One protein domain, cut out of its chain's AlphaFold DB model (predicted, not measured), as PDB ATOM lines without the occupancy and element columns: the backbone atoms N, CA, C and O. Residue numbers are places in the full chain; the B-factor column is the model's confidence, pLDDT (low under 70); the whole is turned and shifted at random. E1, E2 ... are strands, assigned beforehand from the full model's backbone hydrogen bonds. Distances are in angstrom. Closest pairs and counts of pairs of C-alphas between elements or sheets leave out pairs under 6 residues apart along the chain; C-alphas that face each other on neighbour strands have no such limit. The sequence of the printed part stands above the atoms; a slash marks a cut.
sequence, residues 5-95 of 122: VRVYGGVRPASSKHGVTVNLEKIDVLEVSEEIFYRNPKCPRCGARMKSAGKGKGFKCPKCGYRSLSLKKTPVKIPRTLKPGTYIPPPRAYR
ATOM      1  N   VAL A   5     185.800 175.785 182.462       97.81
ATOM      2  CA  VAL A   5     186.254 176.950 181.700       97.81
ATOM      3  C   VAL A   5     187.309 177.730 182.467       97.81
ATOM      4  O   VAL A   5     187.323 177.750 183.697       97.81
ATOM      5  N   ARG A   6     188.185 178.402 181.727       97.50
ATOM      6  CA  ARG A   6     189.082 179.431 182.245       97.50
ATOM      7  C   ARG A   6     188.687 180.762 181.621       97.50
ATOM      8  O   ARG A   6     188.635 180.887 180.401       97.50
ATOM      9  N   VAL A   7     188.410 181.750 182.462       96.62
ATOM     10  CA  VAL A   7     187.950 183.076 182.036       96.62
ATOM     11  C   VAL A   7     189.028 184.129 182.249       96.62
ATOM     12  O   VAL A   7     189.847 184.019 183.158       96.62
ATOM     13  N   TYR A   8     189.008 185.152 181.402       94.25
ATOM     14  CA  TYR A   8     189.917 186.289 181.450       94.25
ATOM     15  C   TYR A   8     189.098 187.564 181.333       94.25
ATOM     16  O   TYR A   8     188.215 187.648 180.476       94.25
ATOM     17  N   GLY A   9     189.390 188.554 182.168       94.38
ATOM     18  CA  GLY A   9     188.671 189.815 182.141       94.38
ATOM     19  C   GLY A   9     188.844 190.635 183.406       94.38
ATOM     20  O   GLY A   9     189.461 190.195 184.377       94.38
ATOM     21  N   GLY A  10     188.263 191.830 183.391       94.38
ATOM     22  CA  GLY A  10     188.183 192.682 184.571       94.38
ATOM     23  C   GLY A  10     187.117 192.192 185.549       94.38
ATOM     24  O   GLY A  10     185.994 191.881 185.146       94.38
ATOM     25  N   VAL A  11     187.454 192.172 186.836       95.62
ATOM     26  CA  VAL A  11     186.495 191.907 187.911       95.62
ATOM     27  C   VAL A  11     185.783 193.208 188.259       95.62
ATOM     28  O   VAL A  11     186.421 194.205 188.597       95.62
ATOM     29  N   ARG A  12     184.455 193.201 188.188       94.12
ATOM     30  CA  ARG A  12     183.617 194.266 188.729       94.12
ATOM     31  C   ARG A  12     183.204 193.874 190.152       94.12
ATOM     32  O   ARG A  12     182.625 192.795 190.326       94.12
ATOM     33  N   PRO A  13     183.488 194.717 191.160       94.50
ATOM     34  CA  PRO A  13     183.114 194.432 192.538       94.50
ATOM     35  C   PRO A  13     181.593 194.356 192.689       94.50
ATOM     36  O   PRO A  13     180.837 194.863 191.853       94.50
ATOM     37  N   ALA A  14     181.154 193.715 193.771       95.50
ATOM     38  CA  ALA A  14     179.743 193.647 194.109       95.50
ATOM     39  C   ALA A  14     179.164 195.051 194.348       95.50
ATOM     40  O   ALA A  14     179.854 195.990 194.740       95.50
ATOM     41  N   SER A  15     177.868 195.174 194.113       93.31
ATOM     42  CA  SER A  15     177.058 196.374 194.293       93.31
ATOM     43  C   SER A  15     175.731 195.988 194.941       93.31
ATOM     44  O   SER A  15     175.400 194.806 195.025       93.31
ATOM     45  N   SER A  16     174.920 196.971 195.326       92.88
ATOM     46  CA  SER A  16     173.585 196.719 195.886       92.88
ATOM     47  C   SER A  16     172.654 195.938 194.946       92.88
ATOM     48  O   SER A  16     171.742 195.268 195.415       92.88
ATOM     49  N   LYS A  17     172.877 196.010 193.625       92.94
ATOM     50  CA  LYS A  17     172.037 195.360 192.601       92.94
ATOM     51  C   LYS A  17     172.619 194.057 192.046       92.94
ATOM     52  O   LYS A  17     171.874 193.226 191.536       92.94
ATOM     53  N   HIS A  18     173.939 193.881 192.102       90.62
ATOM     54  CA  HIS A  18     174.634 192.758 191.468       90.62
ATOM     55  C   HIS A  18     175.812 192.292 192.318       90.62
ATOM     56  O   HIS A  18     176.568 193.125 192.813       90.62
ATOM     57  N   GLY A  19     176.015 190.976 192.421       95.81
ATOM     58  CA  GLY A  19     177.227 190.405 193.010       95.81
ATOM     59  C   GLY A  19     178.488 190.687 192.181       95.81
ATOM     60  O   GLY A  19     178.459 191.413 191.185       95.81
ATOM     61  N   VAL A  20     179.611 190.095 192.591       96.12
ATOM     62  CA  VAL A  20     180.869 190.172 191.834       96.12
ATOM     63  C   VAL A  20     180.662 189.580 190.440       96.12
ATOM     64  O   VAL A  20     180.114 188.489 190.296       96.12
ATOM     65  N   THR A  21     181.106 190.295 189.410       95.44
ATOM     66  CA  THR A  21     180.986 189.862 188.009       95.44
ATOM     67  C   THR A  21     182.325 189.980 187.293       95.44
ATOM     68  O   THR A  21     183.191 190.756 187.695       95.44
ATOM     69  N   VAL A  22     182.513 189.197 186.231       95.38
ATOM     70  CA  VAL A  22     183.714 189.253 185.388       95.38
ATOM     71  C   VAL A  22     183.302 189.681 183.988       95.38
ATOM     72  O   VAL A  22     182.520 188.994 183.331       95.38
ATOM     73  N   ASN A  23     183.845 190.803 183.520       94.31
ATOM     74  CA  ASN A  23     183.655 191.264 182.149       94.31
ATOM     75  C   ASN A  23     184.588 190.472 181.230       94.31
ATOM     76  O   ASN A  23     185.783 190.758 181.180       94.31
ATOM     77  N   LEU A  24     184.051 189.465 180.536       95.19
ATOM     78  CA  LEU A  24     184.840 188.539 179.725       95.19
ATOM     79  C   LEU A  24     185.524 189.232 178.540       95.19
ATOM     80  O   LEU A  24     184.877 189.825 177.683       95.19
ATOM     81  N   GLU A  25     186.839 189.070 178.467       94.12
ATOM     82  CA  GLU A  25     187.693 189.494 177.352       94.12
ATOM     83  C   GLU A  25     188.165 188.289 176.524       94.12
ATOM     84  O   GLU A  25     188.413 188.405 175.328       94.12
ATOM     85  N   LYS A  26     188.275 187.112 177.150       92.75
ATOM     86  CA  LYS A  26     188.585 185.822 176.516       92.75
ATOM     87  C   LYS A  26     188.059 184.689 177.393       92.75
ATOM     88  O   LYS A  26     188.067 184.801 178.622       92.75
ATOM     89  N   ILE A  27     187.661 183.577 176.781       96.19
ATOM     90  CA  ILE A  27     187.312 182.347 177.497       96.19
ATOM     91  C   ILE A  27     187.971 181.140 176.833       96.19
ATOM     92  O   ILE A  27     187.886 180.960 175.621       96.19
ATOM     93  N   ASP A  28     188.624 180.305 177.636       96.31
ATOM     94  CA  ASP A  28     189.121 179.003 177.208       96.31
ATOM     95  C   ASP A  28     188.165 177.933 177.748       96.31
ATOM     96  O   ASP A  28     188.024 177.749 178.961       96.31
ATOM     97  N   VAL A  29     187.494 177.229 176.843       97.75
ATOM     98  CA  VAL A  29     186.674 176.062 177.170       97.75
ATOM     99  C   VAL A  29     187.607 174.866 177.270       97.75
ATOM    100  O   VAL A  29     188.139 174.404 176.260       97.75
ATOM    101  N   LEU A  30     187.842 174.398 178.495       97.50
ATOM    102  CA  LEU A  30     188.770 173.303 178.774       97.50
ATOM    103  C   LEU A  30     188.082 171.948 178.605       97.50
ATOM    104  O   LEU A  30     188.682 171.016 178.083       97.50
ATOM    105  N   GLU A  31     186.831 171.851 179.049       97.00
ATOM    106  CA  GLU A  31     186.036 170.629 178.997       97.00
ATOM    107  C   GLU A  31     184.557 170.980 178.829       97.00
ATOM    108  O   GLU A  31     184.034 171.843 179.538       97.00
ATOM    109  N   VAL A  32     183.893 170.313 177.885       96.06
ATOM    110  CA  VAL A  32     182.449 170.440 177.660       96.06
ATOM    111  C   VAL A  32     181.785 169.220 178.275       96.06
ATOM    112  O   VAL A  32     182.041 168.097 177.843       96.06
ATOM    113  N   SER A  33     180.941 169.432 179.280       94.69
ATOM    114  CA  SER A  33     180.247 168.349 179.959       94.69
ATOM    115  C   SER A  33     179.191 167.711 179.059       94.69
ATOM    116  O   SER A  33     178.519 168.383 178.260       94.69
ATOM    117  N   GLU A  34     179.038 166.393 179.207       92.06
ATOM    118  CA  GLU A  34     178.000 165.649 178.507       92.06
ATOM    119  C   GLU A  34     176.616 166.094 178.977       92.06
ATOM    120  O   GLU A  34     176.313 166.139 180.170       92.06
ATOM    121  N   GLU A  35     175.744 166.379 178.018       92.56
ATOM    122  CA  GLU A  35     174.342 166.647 178.293       92.56
ATOM    123  C   GLU A  35     173.533 165.381 178.018       92.56
ATOM    124  O   GLU A  35     173.434 164.910 176.884       92.56
ATOM    125  N   ILE A  36     172.984 164.789 179.081       92.12
ATOM    126  CA  ILE A  36     172.250 163.525 179.016       92.12
ATOM    127  C   ILE A  36     170.773 163.791 179.269       92.12
ATOM    128  O   ILE A  36     170.380 164.274 180.329       92.12
ATOM    129  N   PHE A  37     169.935 163.391 178.316       91.69
ATOM    130  CA  PHE A  37     168.489 163.446 178.454       91.69
ATOM    131  C   PHE A  37     167.887 162.047 178.532       91.69
ATOM    132  O   PHE A  37     168.145 161.176 177.701       91.69
ATOM    133  N   TYR A  38     167.024 161.837 179.522       92.62
ATOM    134  CA  TYR A  38     166.397 160.544 179.761       92.62
ATOM    135  C   TYR A  38     165.086 160.412 179.001       92.62
ATOM    136  O   TYR A  38     164.099 161.111 179.243       92.62
ATOM    137  N   ARG A  39     165.061 159.441 178.099       93.25
ATOM    138  CA  ARG A  39     163.970 159.179 177.169       93.25
ATOM    139  C   ARG A  39     163.258 157.886 177.560       93.25
ATOM    140  O   ARG A  39     163.894 156.934 177.994       93.25
ATOM    141  N   ASN A  40     161.938 157.823 177.393       94.12
ATOM    142  CA  ASN A  40     161.221 156.564 177.620       94.12
ATOM    143  C   ASN A  40     161.763 155.460 176.693       94.12
ATOM    144  O   ASN A  40     162.110 155.775 175.545       94.12
ATOM    145  N   PRO A  41     161.807 154.203 177.159       94.44
ATOM    146  CA  PRO A  41     162.360 153.087 176.402       94.44
ATOM    147  C   PRO A  41     161.518 152.760 175.159       94.44
ATOM    148  O   PRO A  41     160.346 153.148 175.037       94.44
ATOM    149  N   LYS A  42     162.128 152.031 174.220       94.75
ATOM    150  CA  LYS A  42     161.414 151.408 173.100       94.75
ATOM    151  C   LYS A  42     160.742 150.117 173.571       94.75
ATOM    152  O   LYS A  42     161.263 149.415 174.431       94.75
ATOM    153  N   CYS A  43     159.575 149.812 173.013       94.19
ATOM    154  CA  CYS A  43     158.874 148.568 173.296       94.19
ATOM    155  C   CYS A  43     159.645 147.373 172.704       94.19
ATOM    156  O   CYS A  43     159.905 147.396 171.501       94.19
ATOM    157  N   PRO A  44     159.926 146.311 173.482       93.88
ATOM    158  CA  PRO A  44     160.654 145.140 172.988       93.88
ATOM    159  C   PRO A  44     159.862 144.317 171.963       93.88
ATOM    160  O   PRO A  44     160.455 143.558 171.212       93.88
ATOM    161  N   ARG A  45     158.528 144.470 171.903       94.38
ATOM    162  CA  ARG A  45     157.672 143.730 170.957       94.38
ATOM    163  C   ARG A  45     157.476 144.420 169.609       94.38
ATOM    164  O   ARG A  45     157.372 143.747 168.599       94.38
ATOM    165  N   CYS A  46     157.348 145.747 169.587       94.62
ATOM    166  CA  CYS A  46     156.954 146.479 168.369       94.62
ATOM    167  C   CYS A  46     157.805 147.719 168.064       94.62
ATOM    168  O   CYS A  46     157.470 148.484 167.161       94.62
ATOM    169  N   GLY A  47     158.842 147.995 168.860       93.81
ATOM    170  CA  GLY A  47     159.754 149.128 168.672       93.81
ATOM    171  C   GLY A  47     159.180 150.517 168.993       93.81
ATOM    172  O   GLY A  47     159.949 151.466 169.157       93.81
ATOM    173  N   ALA A  48     157.857 150.661 169.140       94.56
ATOM    174  CA  ALA A  48     157.216 151.938 169.452       94.56
ATOM    175  C   ALA A  48     157.684 152.505 170.804       94.56
ATOM    176  O   ALA A  48     157.943 151.758 171.754       94.56
ATOM    177  N   ARG A  49     157.753 153.837 170.919       94.00
ATOM    178  CA  ARG A  49     158.121 154.495 172.179       94.00
ATOM    179  C   ARG A  49     157.053 154.246 173.244       94.00
ATOM    180  O   ARG A  49     155.869 154.478 173.003       94.00
ATOM    181  N   MET A  50     157.461 153.796 174.427       95.19
ATOM    182  CA  MET A  50     156.523 153.551 175.523       95.19
ATOM    183  C   MET A  50     156.129 154.856 176.237       95.19
ATOM    184  O   MET A  50     156.892 155.825 176.274       95.19
ATOM    185  N   LYS A  51     154.934 154.883 176.836       94.88
ATOM    186  CA  LYS A  51     154.451 155.957 177.720       94.88
ATOM    187  C   LYS A  51     154.615 155.542 179.185       94.88
ATOM    188  O   LYS A  51     154.646 154.350 179.488       94.88
ATOM    189  N   SER A  52     154.721 156.519 180.087       93.44
ATOM    190  CA  SER A  52     154.660 156.252 181.531       93.44
ATOM    191  C   SER A  52     153.286 155.683 181.888       93.44
ATOM    192  O   SER A  52     152.277 156.162 181.372       93.44
ATOM    193  N   ALA A  53     153.247 154.675 182.756       92.31
ATOM    194  CA  ALA A  53     152.004 154.118 183.291       92.31
ATOM    195  C   ALA A  53     151.591 154.750 184.639       92.31
ATOM    196  O   ALA A  53     150.622 154.309 185.254       92.31
ATOM    197  N   GLY A  54     152.324 155.768 185.104       89.31
ATOM    198  CA  GLY A  54     152.150 156.416 186.408       89.31
ATOM    199  C   GLY A  54     153.371 156.234 187.316       89.31
ATOM    200  O   GLY A  54     154.253 155.417 187.039       89.31
ATOM    201  N   LYS A  55     153.442 157.010 188.405       90.31
ATOM    202  CA  LYS A  55     154.537 156.928 189.389       90.31
ATOM    203  C   LYS A  55     154.639 155.495 189.929       90.31
ATOM    204  O   LYS A  55     153.647 154.950 190.396       90.31
ATOM    205  N   GLY A  56     155.815 154.876 189.804       88.62
ATOM    206  CA  GLY A  56     156.070 153.499 190.256       88.62
ATOM    207  C   GLY A  56     155.417 152.383 189.425       88.62
ATOM    208  O   GLY A  56     155.627 151.217 189.725       88.62
ATOM    209  N   LYS A  57     154.658 152.704 188.367       90.69
ATOM    210  CA  LYS A  57     153.899 151.717 187.569       90.69
ATOM    211  C   LYS A  57     154.601 151.288 186.274       90.69
ATOM    212  O   LYS A  57     154.032 150.552 185.471       90.69
ATOM    213  N   GLY A  58     155.831 151.750 186.054       93.50
ATOM    214  CA  GLY A  58     156.629 151.417 184.874       93.50
ATOM    215  C   GLY A  58     156.106 152.054 183.585       93.50
ATOM    216  O   GLY A  58     155.691 153.217 183.559       93.50
ATOM    217  N   PHE A  59     156.146 151.292 182.492       95.25
ATOM    218  CA  PHE A  59     155.873 151.772 181.139       95.25
ATOM    219  C   PHE A  59     154.808 150.928 180.429       95.25
ATOM    220  O   PHE A  59     154.785 149.703 180.550       95.25
ATOM    221  N   LYS A  60     153.966 151.581 179.617       95.12
ATOM    222  CA  LYS A  60     152.970 150.946 178.737       95.12
ATOM    223  C   LYS A  60     153.222 151.331 177.280       95.12
ATOM    224  O   LYS A  60     153.378 152.506 176.949       95.12
ATOM    225  N   CYS A  61     153.229 150.346 176.392       95.94
ATOM    226  CA  CYS A  61     153.263 150.568 174.957       95.94
ATOM    227  C   CYS A  61     151.870 150.992 174.461       95.94
ATOM    228  O   CYS A  61     150.912 150.241 174.660       95.94
ATOM    229  N   PRO A  62     151.735 152.147 173.787       94.75
ATOM    230  CA  PRO A  62     150.454 152.572 173.230       94.75
ATOM    231  C   PRO A  62     150.025 151.758 171.996       94.75
ATOM    232  O   PRO A  62     148.841 151.733 171.701       94.75
ATOM    233  N   LYS A  63     150.959 151.094 171.292       95.25
ATOM    234  CA  LYS A  63     150.689 150.378 170.029       95.25
ATOM    235  C   LYS A  63     150.240 148.928 170.231       95.25
ATOM    236  O   LYS A  63     149.263 148.511 169.635       95.25
ATOM    237  N   CYS A  64     150.955 148.157 171.053       95.00
ATOM    238  CA  CYS A  64     150.684 146.721 171.259       95.00
ATOM    239  C   CYS A  64     150.229 146.372 172.686       95.00
ATOM    240  O   CYS A  64     150.133 145.202 173.038       95.00
ATOM    241  N   GLY A  65     150.039 147.371 173.555       92.62
ATOM    242  CA  GLY A  65     149.574 147.164 174.928       92.62
ATOM    243  C   GLY A  65     150.602 146.587 175.911       92.62
ATOM    244  O   GLY A  65     150.311 146.567 177.106       92.62
ATOM    245  N   TYR A  66     151.799 146.183 175.460       94.62
ATOM    246  CA  TYR A  66     152.861 145.643 176.323       94.62
ATOM    247  C   TYR A  66     153.157 146.556 177.522       94.62
ATOM    248  O   TYR A  66     153.338 147.766 177.357       94.62
ATOM    249  N   ARG A  67     153.243 145.978 178.723       93.25
ATOM    250  CA  ARG A  67     153.561 146.677 179.974       93.25
ATOM    251  C   ARG A  67     154.810 146.079 180.602       93.25
ATOM    252  O   ARG A  67     155.000 144.869 180.555       93.25
ATOM    253  N   SER A  68     155.639 146.922 181.204       91.44
ATOM    254  CA  SER A  68     156.774 146.466 182.003       91.44
ATOM    255  C   SER A  68     157.057 147.421 183.156       91.44
ATOM    256  O   SER A  68     157.101 148.638 182.965       91.44
ATOM    257  N   LEU A  69     157.267 146.840 184.338       91.94
ATOM    258  CA  LEU A  69     157.696 147.522 185.559       91.94
ATOM    259  C   LEU A  69     159.222 147.662 185.648       91.94
ATOM    260  O   LEU A  69     159.707 148.579 186.302       91.94
ATOM    261  N   SER A  70     159.975 146.778 184.987       90.31
ATOM    262  CA  SER A  70     161.437 146.690 185.098       90.31
ATOM    263  C   SER A  70     162.188 147.603 184.132       90.31
ATOM    264  O   SER A  70     163.359 147.916 184.357       90.31
ATOM    265  N   LEU A  71     161.538 148.044 183.050       89.12
ATOM    266  CA  LEU A  71     162.166 148.953 182.099       89.12
ATOM    267  C   LEU A  71     162.467 150.305 182.755       89.12
ATOM    268  O   LEU A  71     161.682 150.820 183.545       89.12
ATOM    269  N   LYS A  72     163.601 150.902 182.377       90.56
ATOM    270  CA  LYS A  72     164.043 152.229 182.825       90.56
ATOM    271  C   LYS A  72     164.106 153.192 181.644       90.56
ATOM    272  O   LYS A  72     164.114 152.779 180.483       90.56
ATOM    273  N   LYS A  73     164.146 154.494 181.936       92.19
ATOM    274  CA  LYS A  73     164.432 155.494 180.902       92.19
ATOM    275  C   LYS A  73     165.831 155.251 180.335       92.19
ATOM    276  O   LYS A  73     166.767 154.983 181.080       92.19
ATOM    277  N   THR A  74     165.959 155.379 179.025       90.69
ATOM    278  CA  THR A  74     167.227 155.253 178.313       90.69
ATOM    279  C   THR A  74     167.928 156.615 178.296       90.69
ATOM    280  O   THR A  74     167.288 157.600 177.903       90.69
ATOM    281  N   PRO A  75     169.205 156.704 178.710       92.50
ATOM    282  CA  PRO A  75     169.986 157.926 178.563       92.50
ATOM    283  C   PRO A  75     170.274 158.175 177.081       92.50
ATOM    284  O   PRO A  75     170.625 157.260 176.338       92.50
ATOM    285  N   VAL A  76     170.112 159.416 176.642       92.25
ATOM    286  CA  VAL A  76     170.457 159.851 175.289       92.25
ATOM    287  C   VAL A  76     171.371 161.055 175.407       92.25
ATOM    288  O   VAL A  76     170.987 162.062 176.000       92.25
ATOM    289  N   LYS A  77     172.574 160.936 174.840       91.88
ATOM    290  CA  LYS A  77     173.518 162.048 174.743       91.88
ATOM    291  C   LYS A  77     172.970 163.073 173.756       91.88
ATOM    292  O   LYS A  77     172.617 162.720 172.629       91.88
ATOM    293  N   ILE A  78     172.870 164.320 174.192       91.94
ATOM    294  CA  ILE A  78     172.511 165.446 173.339       91.94
ATOM    295  C   ILE A  78     173.814 166.007 172.765       91.94
ATOM    296  O   ILE A  78     174.697 166.390 173.536       91.94
ATOM    297  N   PRO A  79     173.971 166.045 171.429       90.44
ATOM    298  CA  PRO A  79     175.143 166.657 170.829       90.44
ATOM    299  C   PRO A  79     175.130 168.159 171.113       90.44
ATOM    300  O   PRO A  79     174.140 168.844 170.855       90.44
ATOM    301  N   ARG A  80     176.248 168.671 171.629       93.50
ATOM    302  CA  ARG A  80     176.459 170.102 171.856       93.50
ATOM    303  C   ARG A  80     177.345 170.661 170.750       93.50
ATOM    304  O   ARG A  80     178.287 170.013 170.306       93.50
ATOM    305  N   THR A  81     177.037 171.875 170.310       94.31
ATOM    306  CA  THR A  81     177.822 172.589 169.291       94.31
ATOM    307  C   THR A  81     179.093 173.213 169.866       94.31
ATOM    308  O   THR A  81     180.051 173.437 169.127       94.31
ATOM    309  N   LEU A  82     179.113 173.474 171.178       95.25
ATOM    310  CA  LEU A  82     180.270 174.002 171.890       95.25
ATOM    311  C   LEU A  82     181.417 172.988 171.860       95.25
ATOM    312  O   LEU A  82     181.240 171.837 172.256       95.25
ATOM    313  N   LYS A  83     182.598 173.433 171.432       95.62
ATOM    314  CA  LYS A  83     183.823 172.627 171.420       95.62
ATOM    315  C   LYS A  83     184.852 173.194 172.401       95.62
ATOM    316  O   LYS A  83     184.870 174.413 172.599       95.62
ATOM    317  N   PRO A  84     185.729 172.355 172.977       96.62
ATOM    318  CA  PRO A  84     186.917 172.842 173.663       96.62
ATOM    319  C   PRO A  84     187.742 173.762 172.757       96.62
ATOM    320  O   PRO A  84     187.834 173.534 171.549       96.62
ATOM    321  N   GLY A  85     188.321 174.807 173.338       95.25
ATOM    322  CA  GLY A  85     189.088 175.809 172.603       95.25
ATOM    323  C   GLY A  85     188.962 177.217 173.174       95.25
ATOM    324  O   GLY A  85     188.231 177.464 174.134       95.25
ATOM    325  N   THR A  86     189.697 178.146 172.571       93.81
ATOM    326  CA  THR A  86     189.696 179.560 172.950       93.81
ATOM    327  C   THR A  86     188.690 180.336 172.115       93.81
ATOM    328  O   THR A  86     188.750 180.329 170.888       93.81
ATOM    329  N   TYR A  87     187.813 181.067 172.795       94.69
ATOM    330  CA  TYR A  87     186.859 181.985 172.191       94.69
ATOM    331  C   TYR A  87     187.228 183.411 172.588       94.69
ATOM    332  O   TYR A  87     187.455 183.727 173.761       94.69
ATOM    333  N   ILE A  88     187.295 184.273 171.581       93.88
ATOM    334  CA  ILE A  88     187.633 185.688 171.697       93.88
ATOM    335  C   ILE A  88     186.494 186.524 171.108       93.88
ATOM    336  O   ILE A  88     185.853 186.087 170.147       93.88
ATOM    337  N   PRO A  89     186.229 187.717 171.657       94.06
ATOM    338  CA  PRO A  89     185.274 188.643 171.072       94.06
ATOM    339  C   PRO A  89     185.747 189.136 169.689       94.06
ATOM    340  O   PRO A  89     186.903 188.932 169.304       94.06
ATOM    341  N   PRO A  90     184.876 189.801 168.912       93.69
ATOM    342  CA  PRO A  90     185.305 190.482 167.696       93.69
ATOM    343  C   PRO A  90     186.274 191.638 168.025       93.69
ATOM    344  O   PRO A  90     186.131 192.249 169.087       93.69
ATOM    345  N   PRO A  91     187.187 192.022 167.108       91.44
ATOM    346  CA  PRO A  91     188.193 193.063 167.354       91.44
ATOM    347  C   PRO A  91     187.637 194.398 167.865       91.44
ATOM    348  O   PRO A  91     188.262 195.049 168.694       91.44
ATOM    349  N   ARG A  92     186.425 194.780 167.442       93.50
ATOM    350  CA  ARG A  92     185.738 196.001 167.907       93.50
ATOM    351  C   ARG A  92     185.469 196.049 169.416       93.50
ATOM    352  O   ARG A  92     185.200 197.115 169.948       93.50
ATOM    353  N   ALA A  93     185.473 194.896 170.080       92.50
ATOM    354  CA  ALA A  93     185.252 194.763 171.516       92.50
ATOM    355  C   ALA A  93     186.558 194.482 172.278       92.50
ATOM    356  O   ALA A  93     186.527 194.203 173.477       92.50
ATOM    357  N   TYR A  94     187.711 194.543 171.601       92.56
ATOM    358  CA  TYR A  94     188.997 194.435 172.274       92.56
ATOM    359  C   TYR A  94     189.232 195.659 173.139       92.56
ATOM    360  O   TYR A  94     189.022 196.799 172.731       92.56
ATOM    361  N   ARG A  95     189.708 195.409 174.353       90.88
ATOM    362  CA  ARG A  95     190.186 196.466 175.236       90.88
ATOM    363  C   ARG A  95     191.640 196.772 174.921       90.88
ATOM    364  O   ARG A  95     192.364 195.915 174.425       90.88
TER     365      ARG A  95
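This is residues 5 to 95 of the 122 residues of an uncharacterized protein of Desulfurococcales archaeon ex4484_217_2 (UniProt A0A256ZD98). With little regular structure, the domain is a long strip: a small sheet, E1 - E2 - E5, at one end, the ribbon E3 - E4 in the middle, and a head of loops, residues 40 to 73, at the other end. Residues 14 to 19 stick out. The printed part has 91 residues, no named helix and five strands, E1 to E5 in order, holding 32 residues: all strand, both sheets antiparallel. It is extended, with a radius of gyration of the C-alphas of 23.2 A and spans of 64 by 33 by 20 A.

E1, residues 5 to 12, 18.9 A, begins at C-alpha 5 (186.254, 176.950, 181.700). E2, residues 21 to 31, measures 21.8 A; E3, 35 to 39, 12.8 A; E4, 74 to 78, 12.5 A. E5, 85 to 87, 6.6 A, ends at C-alpha 87 (186.859, 181.985, 172.191).

In hairpin E1 and E2, E1 bends by 72 degrees at residue 9, E2 by 94 degrees at residue 25. Within hydrogen-bond range are N 6 and O 28, 2.8 A, for E1 and E2; N 29 and O 85, 2.8 A, for E2 and E5; N 37 and O 76, 2.9 A, for hairpin E3 and E4. E2 and E3 are apart.

The farthest C-alphas, Gly 65 and Arg 95, are 63.9 A apart. E3 to E4 is a long link. The printed part has no cut; no printed residue is under 70 in pLDDT.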